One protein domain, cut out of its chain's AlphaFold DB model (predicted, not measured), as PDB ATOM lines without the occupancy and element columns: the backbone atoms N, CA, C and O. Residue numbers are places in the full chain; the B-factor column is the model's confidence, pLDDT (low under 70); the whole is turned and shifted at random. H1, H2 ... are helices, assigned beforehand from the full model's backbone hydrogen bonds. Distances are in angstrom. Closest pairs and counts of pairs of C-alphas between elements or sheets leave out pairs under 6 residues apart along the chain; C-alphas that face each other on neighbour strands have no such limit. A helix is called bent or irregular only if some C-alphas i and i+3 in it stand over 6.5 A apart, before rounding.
ATOM      1  N   ALA A 113     132.634 228.519 210.437       82.56
ATOM      2  CA  ALA A 113     131.826 227.842 209.438       82.56
ATOM      3  C   ALA A 113     132.622 226.678 208.830       82.56
ATOM      4  O   ALA A 113     133.813 226.813 208.519       82.56
ATOM      5  N   TYR A 114     131.953 225.541 208.683       83.31
ATOM      6  CA  TYR A 114     132.438 224.387 207.938       83.31
ATOM      7  C   TYR A 114     131.472 224.133 206.780       83.31
ATOM      8  O   TYR A 114     130.301 224.498 206.907       83.31
ATOM      9  N   PRO A 115     131.933 223.516 205.680       81.75
ATOM     10  CA  PRO A 115     131.039 223.052 204.632       81.75
ATOM     11  C   PRO A 115     129.927 222.164 205.195       81.75
ATOM     12  O   PRO A 115     130.122 221.451 206.191       81.75
ATOM     13  N   GLU A 116     128.772 222.185 204.545       80.06
ATOM     14  CA  GLU A 116     127.681 221.275 204.879       80.06
ATOM     15  C   GLU A 116     128.157 219.817 204.806       80.06
ATOM     16  O   GLU A 116     129.018 219.461 203.998       80.06
ATOM     17  N   ASN A 117     127.633 218.974 205.700       83.69
ATOM     18  CA  ASN A 117     127.992 217.555 205.825       83.69
ATOM     19  C   ASN A 117     129.451 217.263 206.231       83.69
ATOM     20  O   ASN A 117     129.910 216.129 206.096       83.69
ATOM     21  N   THR A 118     130.185 218.237 206.783       84.69
ATOM     22  CA  THR A 118     131.534 217.980 207.316       84.69
ATOM     23  C   THR A 118     131.463 217.188 208.625       84.69
ATOM     24  O   THR A 118     131.016 217.704 209.657       84.69
ATOM     25  N   SER A 119     131.985 215.964 208.620       88.56
ATOM     26  CA  SER A 119     132.065 215.108 209.808       88.56
ATOM     27  C   SER A 119     132.958 215.711 210.902       88.56
ATOM     28  O   SER A 119     133.884 216.485 210.640       88.56
ATOM     29  N   ARG A 120     132.756 215.296 212.162       87.81
ATOM     30  CA  ARG A 120     133.615 215.708 213.294       87.81
ATOM     31  C   ARG A 120     135.099 215.447 213.014       87.81
ATOM     32  O   ARG A 120     135.951 216.270 213.346       87.81
ATOM     33  N   ARG A 121     135.411 214.310 212.386       87.25
ATOM     34  CA  ARG A 121     136.780 213.923 212.029       87.25
ATOM     35  C   ARG A 121     137.398 214.896 211.027       87.25
ATOM     36  O   ARG A 121     138.541 215.312 211.202       87.25
ATOM     37  N   GLU A 122     136.651 215.276 210.001       84.50
ATOM     38  CA  GLU A 122     137.113 216.224 208.989       84.50
ATOM     39  C   GLU A 122     137.339 217.619 209.579       84.50
ATOM     40  O   GLU A 122     138.379 218.223 209.316       84.50
ATOM     41  N   GLN A 123     136.449 218.094 210.457       86.88
ATOM     42  CA  GLN A 123     136.630 219.366 211.170       86.88
ATOM     43  C   GLN A 123     137.928 219.380 211.993       86.88
ATOM     44  O   GLN A 123     138.676 220.361 211.962       86.88
ATOM     45  N   ILE A 124     138.240 218.279 212.690       86.12
ATOM     46  CA  ILE A 124     139.501 218.128 213.434       86.12
ATOM     47  C   ILE A 124     140.696 218.247 212.487       86.12
ATOM     48  O   ILE A 124     141.652 218.963 212.786       86.12
ATOM     49  N   ILE A 125     140.652 217.571 211.340       83.94
ATOM     50  CA  ILE A 125     141.765 217.565 210.385       83.94
ATOM     51  C   ILE A 125     141.958 218.949 209.763       83.94
ATOM     52  O   ILE A 125     143.094 219.418 209.676       83.94
ATOM     53  N   ILE A 126     140.872 219.643 209.420       83.50
ATOM     54  CA  ILE A 126     140.897 221.035 208.954       83.50
ATOM     55  C   ILE A 126     141.554 221.943 210.002       83.50
ATOM     56  O   ILE A 126     142.458 222.713 209.677       83.50
ATOM     57  N   ASN A 127     141.139 221.842 211.266       85.31
ATOM     58  CA  ASN A 127     141.658 222.696 212.335       85.31
ATOM     59  C   ASN A 127     143.140 222.430 212.618       85.31
ATOM     60  O   ASN A 127     143.928 223.373 212.689       85.31
ATOM     61  N   ARG A 128     143.545 221.156 212.700       85.06
ATOM     62  CA  ARG A 128     144.953 220.767 212.876       85.06
ATOM     63  C   ARG A 128     145.815 221.251 211.713       85.06
ATOM     64  O   ARG A 128     146.882 221.815 211.946       85.06
ATOM     65  N   SER A 129     145.331 221.092 210.482       81.75
ATOM     66  CA  SER A 129     146.042 221.551 209.286       81.75
ATOM     67  C   SER A 129     146.244 223.065 209.319       81.75
ATOM     68  O   SER A 129     147.365 223.522 209.156       81.75
ATOM     69  N   ARG A 130     145.216 223.856 209.650       79.81
ATOM     70  CA  ARG A 130     145.324 225.326 209.724       79.81
ATOM     71  C   ARG A 130     146.347 225.827 210.748       79.81
ATOM     72  O   ARG A 130     147.006 226.826 210.492       79.81
ATOM     73  N   ILE A 131     146.517 225.125 211.869       82.75
ATOM     74  CA  ILE A 131     147.525 225.453 212.896       82.75
ATOM     75  C   ILE A 131     148.950 225.063 212.448       82.75
ATOM     76  O   ILE A 131     149.939 225.510 213.029       82.75
ATOM     77  N   GLY A 132     149.096 224.277 211.378       76.62
ATOM     78  CA  GLY A 132     150.393 223.770 210.929       76.62
ATOM     79  C   GLY A 132     150.752 222.407 211.513       76.62
ATOM     80  O   GLY A 132     151.925 222.049 211.552       76.62
ATOM     81  N   HIS A 133     149.767 221.613 211.937       82.50
ATOM     82  CA  HIS A 133     149.964 220.198 212.265       82.50
ATOM     83  C   HIS A 133     149.729 219.306 211.038       82.50
ATOM     84  O   HIS A 133     148.997 218.317 211.108       82.50
ATOM     85  N   SER A 134     150.330 219.681 209.908       77.00
ATOM     86  CA  SER A 134     150.410 218.852 208.704       77.00
ATOM     87  C   SER A 134     151.775 218.161 208.635       77.00
ATOM     88  O   SER A 134     152.715 218.598 209.297       77.00
ATOM     89  N   HIS A 135     151.892 217.102 207.830       78.25
ATOM     90  CA  HIS A 135     153.190 216.471 207.580       78.25
ATOM     91  C   HIS A 135     154.175 217.481 206.983       78.25
ATOM     92  O   HIS A 135     155.259 217.634 207.509       78.25
ATOM     93  N   ILE A 136     153.764 218.258 205.981       70.06
ATOM     94  CA  ILE A 136     154.629 219.222 205.279       70.06
ATOM     95  C   ILE A 136     155.217 220.277 206.232       70.06
ATOM     96  O   ILE A 136     156.373 220.657 206.114       70.06
ATOM     97  N   THR A 137     154.437 220.738 207.210       74.25
ATOM     98  CA  THR A 137     154.882 221.758 208.174       74.25
ATOM     99  C   THR A 137     155.539 221.190 209.429       74.25
ATOM    100  O   THR A 137     155.876 221.966 210.318       74.25
ATOM    101  N   ARG A 138     155.670 219.864 209.558       79.56
ATOM    102  CA  ARG A 138     156.257 219.217 210.745       79.56
ATOM    103  C   ARG A 138     157.288 218.140 210.414       79.56
ATOM    104  O   ARG A 138     158.011 217.735 211.313       79.56
ATOM    105  N   SER A 139     157.377 217.690 209.165       82.31
ATOM    106  CA  SER A 139     158.299 216.644 208.723       82.31
ATOM    107  C   SER A 139     159.736 217.038 209.015       82.31
ATOM    108  O   SER A 139     160.434 216.248 209.626       82.31
ATOM    109  N   TYR A 140     160.108 218.288 208.727       82.38
ATOM    110  CA  TYR A 140     161.450 218.815 208.992       82.38
ATOM    111  C   TYR A 140     161.850 218.724 210.479       82.38
ATOM    112  O   TYR A 140     162.997 218.438 210.796       82.38
ATOM    113  N   LEU A 141     160.900 218.876 211.417       84.25
ATOM    114  CA  LEU A 141     161.168 218.694 212.853       84.25
ATOM    115  C   LEU A 141     161.417 217.227 213.218       84.25
ATOM    116  O   LEU A 141     162.131 216.946 214.175       84.25
ATOM    117  N   ILE A 142     160.791 216.299 212.492       85.06
ATOM    118  CA  ILE A 142     160.933 214.856 212.713       85.06
ATOM    119  C   ILE A 142     162.238 214.360 212.079       85.06
ATOM    120  O   ILE A 142     162.960 213.593 212.706       85.06
ATOM    121  N   THR A 143     162.548 214.816 210.864       86.12
ATOM    122  CA  THR A 143     163.752 214.441 210.107       86.12
ATOM    123  C   THR A 143     164.992 215.239 210.515       86.12
ATOM    124  O   THR A 143     166.094 214.876 210.121       86.12
ATOM    125  N   LYS A 144     164.834 216.285 211.345       86.19
ATOM    126  CA  LYS A 144     165.878 217.264 211.715       86.19
ATOM    127  C   LYS A 144     166.498 217.975 210.505       86.19
ATOM    128  O   LYS A 144     167.630 218.446 210.564       86.19
ATOM    129  N   GLU A 145     165.744 218.060 209.420       86.56
ATOM    130  CA  GLU A 145     166.126 218.768 208.202       86.56
ATOM    131  C   GLU A 145     165.789 220.264 208.313       86.56
ATOM    132  O   GLU A 145     164.943 220.655 209.129       86.56
ATOM    133  N   PRO A 146     166.428 221.131 207.506       82.44
ATOM    134  CA  PRO A 146     166.085 222.548 207.473       82.44
ATOM    135  C   PRO A 146     164.621 222.757 207.067       82.44
ATOM    136  O   PRO A 146     164.053 222.000 206.277       82.44
ATOM    137  N   HIS A 147     163.997 223.805 207.613       80.56
ATOM    138  CA  HIS A 147     162.602 224.119 207.301       80.56
ATOM    139  C   HIS A 147     162.455 224.371 205.794       80.56
ATOM    140  O   HIS A 147     163.172 225.221 205.260       80.56
ATOM    141  N   PRO A 148     161.531 223.683 205.100       80.12
ATOM    142  CA  PRO A 148     161.409 223.827 203.658       80.12
ATOM    143  C   PRO A 148     161.061 225.277 203.295       80.12
ATOM    144  O   PRO A 148     160.179 225.893 203.899       80.12
ATOM    145  N   SER A 149     161.745 225.836 202.302       79.00
ATOM    146  CA  SER A 149     161.383 227.111 201.678       79.00
ATOM    147  C   SER A 149     160.579 226.853 200.410       79.00
ATOM    148  O   SER A 149     160.810 225.867 199.720       79.00
ATOM    149  N   CYS A 150     159.637 227.730 200.080       78.44
ATOM    150  CA  CYS A 150     158.945 227.647 198.799       78.44
ATOM    151  C   CYS A 150     159.862 228.136 197.669       78.44
ATOM    152  O   CYS A 150     160.431 229.224 197.749       78.44
ATOM    153  N   ASP A 151     159.975 227.357 196.593       76.44
ATOM    154  CA  ASP A 151     160.924 227.651 195.513       76.44
ATOM    155  C   ASP A 151     160.579 228.910 194.714       76.44
ATOM    156  O   ASP A 151     161.487 229.584 194.231       76.44
ATOM    157  N   ILE A 152     159.287 229.249 194.639       78.94
ATOM    158  CA  ILE A 152     158.740 230.374 193.862       78.94
ATOM    159  C   ILE A 152     158.905 231.705 194.607       78.94
ATOM    160  O   ILE A 152     159.247 232.728 194.032       78.94
ATOM    161  N   CYS A 153     158.635 231.694 195.905       78.12
ATOM    162  CA  CYS A 153     158.457 232.880 196.735       78.12
ATOM    163  C   CYS A 153     159.578 233.070 197.764       78.12
ATOM    164  O   CYS A 153     159.595 234.075 198.467       78.12
ATOM    165  N   LYS A 154     160.447 232.062 197.924       76.19
ATOM    166  CA  LYS A 154     161.559 231.994 198.887       76.19
ATOM    167  C   LYS A 154     161.180 232.227 200.356       76.19
ATOM    168  O   LYS A 154     162.049 232.421 201.197       76.19
ATOM    169  N   THR A 155     159.893 232.146 200.698       76.50
ATOM    170  CA  THR A 155     159.422 232.204 202.090       76.50
ATOM    171  C   THR A 155     159.349 230.810 202.713       76.50
ATOM    172  O   THR A 155     159.225 229.804 202.011       76.50
ATOM    173  N   LEU A 156     159.414 230.742 204.046       72.56
ATOM    174  CA  LEU A 156     159.247 229.494 204.793       72.56
ATOM    175  C   LEU A 156     157.885 228.856 204.490       72.56
ATOM    176  O   LEU A 156     156.848 229.527 204.502       72.56
ATOM    177  N   PHE A 157     157.869 227.539 204.281       67.38
ATOM    178  CA  PHE A 157     156.638 226.813 203.988       67.38
ATOM    179  C   PHE A 157     155.671 226.906 205.176       67.38
ATOM    180  O   PHE A 157     155.906 226.343 206.248       67.38
ATOM    181  N   THR A 158     154.561 227.615 204.991       69.06
ATOM    182  CA  THR A 158     153.465 227.707 205.964       69.06
ATOM    183  C   THR A 158     152.163 227.237 205.322       69.06
ATOM    184  O   THR A 158     151.989 227.298 204.106       69.06
ATOM    185  N   MET A 159     151.211 226.754 206.125       65.62
ATOM    186  CA  MET A 159     149.914 226.291 205.598       65.62
ATOM    187  C   MET A 159     149.123 227.408 204.913       65.62
ATOM    188  O   MET A 159     148.415 227.157 203.942       65.62
ATOM    189  N   THR A 160     149.273 228.640 205.401       65.31
ATOM    190  CA  THR A 160     148.735 229.850 204.773       65.31
ATOM    191  C   THR A 160     149.337 230.080 203.395       65.31
ATOM    192  O   THR A 160     148.599 230.418 202.477       65.31
ATOM    193  N   HIS A 161     150.640 229.840 203.249       66.94
ATOM    194  CA  HIS A 161     151.368 230.029 202.003       66.94
ATOM    195  C   HIS A 161     151.055 228.944 200.954       66.94
ATOM    196  O   HIS A 161     150.822 229.267 199.797       66.94
ATOM    197  N   HIS A 162     150.979 227.666 201.346       61.16
ATOM    198  CA  HIS A 162     150.792 226.571 200.384       61.16
ATOM    199  C   HIS A 162     149.353 226.407 199.879       61.16
ATOM    200  O   HIS A 162     149.141 226.019 198.734       61.16
ATOM    201  N   TYR A 163     148.356 226.657 200.730       58.88
ATOM    202  CA  TYR A 163     146.975 226.327 200.387       58.88
ATOM    203  C   TYR A 163     146.030 227.526 200.396       58.88
ATOM    204  O   TYR A 163     144.970 227.430 199.804       58.88
ATOM    205  N   GLY A 164     146.334 228.663 201.019       58.22
ATOM    206  CA  GLY A 164     145.313 229.702 201.197       58.22
ATOM    207  C   GLY A 164     144.092 229.199 202.002       58.22
ATOM    208  O   GLY A 164     143.727 228.023 202.041       58.22
ATOM    209  N   LEU A 165     143.424 230.088 202.734       57.91
ATOM    210  CA  LEU A 165     142.321 229.684 203.622       57.91
ATOM    211  C   LEU A 165     141.179 228.881 202.944       57.91
ATOM    212  O   LEU A 165     140.649 227.990 203.630       57.91
ATOM    213  N   PRO A 166     140.819 229.136 201.663       55.00
ATOM    214  CA  PRO A 166     139.827 228.348 200.927       55.00
ATOM    215  C   PRO A 166     140.318 226.947 200.521       55.00
ATOM    216  O   PRO A 166     139.613 225.970 200.773       55.00
ATOM    217  N   GLN A 167     141.535 226.794 199.977       54.53
ATOM    218  CA  GLN A 167     141.999 225.493 199.463       54.53
ATOM    219  C   GLN A 167     142.322 224.496 200.586       54.53
ATOM    220  O   GLN A 167     142.205 223.289 200.378       54.53
ATOM    221  N   ILE A 168     142.672 224.969 201.796       59.97
ATOM    222  CA  ILE A 168     142.917 224.086 202.957       59.97
ATOM    223  C   ILE A 168     141.689 223.212 203.254       59.97
ATOM    224  O   ILE A 168     141.843 222.041 203.602       59.97
ATOM    225  N   LEU A 169     140.478 223.767 203.118       59.72
ATOM    226  CA  LEU A 169     139.235 223.024 203.349       59.72
ATOM    227  C   LEU A 169     139.081 221.900 202.324       59.72
ATOM    228  O   LEU A 169     138.901 220.745 202.701       59.72
ATOM    229  N   ASN A 170     139.240 222.223 201.043       58.00
ATOM    230  CA  ASN A 170     139.052 221.268 199.954       58.00
ATOM    231  C   ASN A 170     140.116 220.162 199.970       58.00
ATOM    232  O   ASN A 170     139.785 218.985 199.838       58.00
ATOM    233  N   ASN A 171     141.378 220.507 200.236       58.12
ATOM    234  CA  ASN A 171     142.481 219.546 200.235       58.12
ATOM    235  C   ASN A 171     142.452 218.616 201.458       58.12
ATOM    236  O   ASN A 171     142.690 217.415 201.320       58.12
ATOM    237  N   ALA A 172     142.101 219.125 202.645       61.31
ATOM    238  CA  ALA A 172     141.951 218.297 203.845       61.31
ATOM    239  C   ALA A 172     140.819 217.264 203.699       61.31
ATOM    240  O   ALA A 172     140.963 216.113 204.122       61.31
ATOM    241  N   LEU A 173     139.707 217.656 203.072       62.31
ATOM    242  CA  LEU A 173     138.590 216.762 202.765       62.31
ATOM    243  C   LEU A 173     138.969 215.751 201.675       62.31
ATOM    244  O   LEU A 173     138.728 214.553 201.824       62.31
ATOM    245  N   TYR A 174     139.636 216.206 200.612       59.09
ATOM    246  CA  TYR A 174     140.084 215.357 199.509       59.09
ATOM    247  C   TYR A 174     141.041 214.245 199.970       59.09
ATOM    248  O   TYR A 174     140.829 213.068 199.662       59.09
ATOM    249  N   VAL A 175     142.058 214.583 200.772       59.81
ATOM    250  CA  VAL A 175     143.026 213.602 201.291       59.81
ATOM    251  C   VAL A 175     142.344 212.568 202.192       59.81
ATOM    252  O   VAL A 175     142.686 211.384 202.129       59.81
ATOM    253  N   ASN A 176     141.352 212.967 202.998       59.62
ATOM    254  CA  ASN A 176     140.598 212.022 203.826       59.62
ATOM    255  C   ASN A 176     139.710 211.099 203.006       59.62
ATOM    256  O   ASN A 176     139.781 209.890 203.209       59.62
ATOM    257  N   LYS A 177     138.961 211.623 202.030       61.03
ATOM    258  CA  LYS A 177     138.160 210.788 201.126       61.03
ATOM    259  C   LYS A 177     139.031 209.761 200.402       61.03
ATOM    260  O   LYS A 177     138.632 208.608 200.283       61.03
ATOM    261  N   LYS A 178     140.251 210.126 199.984       58.97
ATOM    262  CA  LYS A 178     141.207 209.179 199.379       58.97
ATOM    263  C   LYS A 178     141.703 208.127 200.379       58.97
ATOM    264  O   LYS A 178     141.846 206.969 199.997       58.97
ATOM    265  N   LYS A 179     141.936 208.487 201.647       59.09
ATOM    266  CA  LYS A 179     142.297 207.529 202.712       59.09
ATOM    267  C   LYS A 179     141.146 206.591 203.068       59.09
ATOM    268  O   LYS A 179     141.389 205.412 203.277       59.09
ATOM    269  N   GLU A 180     139.911 207.078 203.117       59.16
ATOM    270  CA  GLU A 180     138.730 206.242 203.353       59.16
ATOM    271  C   GLU A 180     138.446 205.321 202.173       59.16
ATOM    272  O   GLU A 180     138.191 204.140 202.384       59.16
ATOM    273  N   LYS A 181     138.590 205.815 200.936       57.97
ATOM    274  CA  LYS A 181     138.564 204.967 199.741       57.97
ATOM    275  C   LYS A 181     139.666 203.910 199.802       57.97
ATOM    276  O   LYS A 181     139.334 202.745 199.705       57.97
ATOM    277  N   LYS A 182     140.922 204.271 200.104       54.47
ATOM    278  CA  LYS A 182     142.019 203.298 200.298       54.47
ATOM    279  C   LYS A 182     141.778 202.300 201.437       54.47
ATOM    280  O   LYS A 182     142.256 201.184 201.341       54.47
ATOM    281  N   LYS A 183     141.061 202.675 202.502       52.69
ATOM    282  CA  LYS A 183     140.666 201.741 203.574       52.69
ATOM    283  C   LYS A 183     139.537 200.802 203.148       52.69
ATOM    284  O   LYS A 183     139.512 199.671 203.605       52.69
ATOM    285  N   LYS A 184     138.625 201.263 202.287       49.41
ATOM    286  CA  LYS A 184     137.549 200.447 201.700       49.41
ATOM    287  C   LYS A 184     138.027 199.587 200.523       49.41
ATOM    288  O   LYS A 184     137.410 198.575 200.236       49.41
ATOM    289  N   THR A 185     139.115 199.982 199.864       44.03
ATOM    290  CA  THR A 185     139.763 199.252 198.765       44.03
ATOM    291  C   THR A 185     141.088 198.618 199.182       44.03
ATOM    292  O   THR A 185     141.878 198.269 198.311       44.03
ATOM    293  N   ALA A 186     141.379 198.506 200.481       41.28
ATOM    294  CA  ALA A 186     142.400 197.567 200.918       41.28
ATOM    295  C   ALA A 186     141.806 196.183 200.623       41.28
ATOM    296  O   ALA A 186     140.768 195.863 201.210       41.28
ATOM    297  N   PRO A 187     142.361 195.413 199.672       45.22
ATOM    298  CA  PRO A 187     141.875 194.071 199.443       45.22
ATOM    299  C   PRO A 187     142.109 193.333 200.755       45.22
ATOM    300  O   PRO A 187     143.225 193.320 201.273       45.22
ATOM    301  N   PHE A 188     141.050 192.767 201.324       49.62
ATOM    302  CA  PHE A 188     141.232 191.615 202.189       49.62
ATOM    303  C   PHE A 188     141.961 190.607 201.302       49.62
ATOM    304  O   PHE A 188     141.379 190.124 200.329       49.62
ATOM    305  N   ASP A 189     143.266 190.475 201.525       54.44
ATOM    306  CA  ASP A 189     144.170 189.787 200.620       54.44
ATOM    307  C   ASP A 189     143.608 188.383 200.384       54.44
ATOM    308  O   ASP A 189     143.177 187.713 201.327       54.44
ATOM    309  N   HIS A 190     143.547 187.936 199.130       56.44
ATOM    310  CA  HIS A 190     142.980 186.622 198.801       56.44
ATOM    311  C   HIS A 190     143.679 185.511 199.614       56.44
ATOM    312  O   HIS A 190     143.049 184.546 200.037       56.44
ATOM    313  N   LEU A 191     144.956 185.731 199.947       56.12
ATOM    314  CA  LEU A 191     145.760 184.926 200.863       56.12
ATOM    315  C   LEU A 191     145.247 184.922 202.311       56.12
ATOM    316  O   LEU A 191     145.153 183.853 202.900       56.12
TER     317      LEU A 191
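This is residues 113 to 191 of the 207 residues of the protein "RNase H domain-containing protein" of Aphis craccivora (UniProt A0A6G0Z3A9). A long, kinked helix, H3, has the shorter helix H1 packed along part of it, and its far part, residues 178 to 184, sticks out as an arm that residues 185 to 191 lengthen. Past the other end of this pair, a small helix, H2, and a long loop, residues 144 to 158, make a loose extension in which H2 touches no helix. The printed part has 79 residues with three named helices, in the order H1, H2, H3, and no named strand: the class is all helix. The whole is loose, with a radius of gyration of the C-alphas of 15.5 A, and flat, spanning 47 by 38 by 20 A.

Start at C-alpha 113, at (131.826, 227.842, 209.438), and go on to C-alpha 120 at (133.615, 215.708, 213.294), where H1 begins. H1 covers residues 120 to 131 and measures 17.0 A from first to last C-alpha. Next find H2, residues 139 to 143, whose first and last C-alphas are 6.0 A apart. Then look for C-alpha 159 at (149.914, 226.291, 205.598), the first of H3, which covers residues 159 to 184 and ends with C-alpha 184 at (137.549, 200.447, 201.700), 28.9 A away. H3 has a kink of 91 degrees near residue 167, and it is irregular: C-alphas 162 and 165 are 9.6 A apart.

Look first at H1 and H3, which touch, with 15 pairs of C-alphas within 8 A. Their closest C-alphas are those of Ile 126 and Ala 172, 5.9 A apart. They run opposite ways at a tilt of 36 degrees, only just steep, and the line of H3 is a rough one. H2 is apart from H1. H2 is also apart from H3. In the backbones of H1 and H2 every O i to N i+4 pair is within hydrogen-bond range; in H3, 18 of 22 are.

The two C-alphas farthest apart are those of Cys 153 and Leu 191, 49.8 A from each other. Residues 141 to 146, of which 141 to 143 belong to H2, stand free, and so do residues 178 to 191, of which 178 to 184 belong to H3. Without these stretches the body has 59 residues and spans 37 by 20 by 18 A. The link from H1 to H2 is short, with 7 residues, and the link from H2 to H3 is long, with 15. The printed part has no cut. In the B-factor column you will find the model's confidence: the mean pLDDT of the printed part is 71.0, and residues 157 to 191 are under 70.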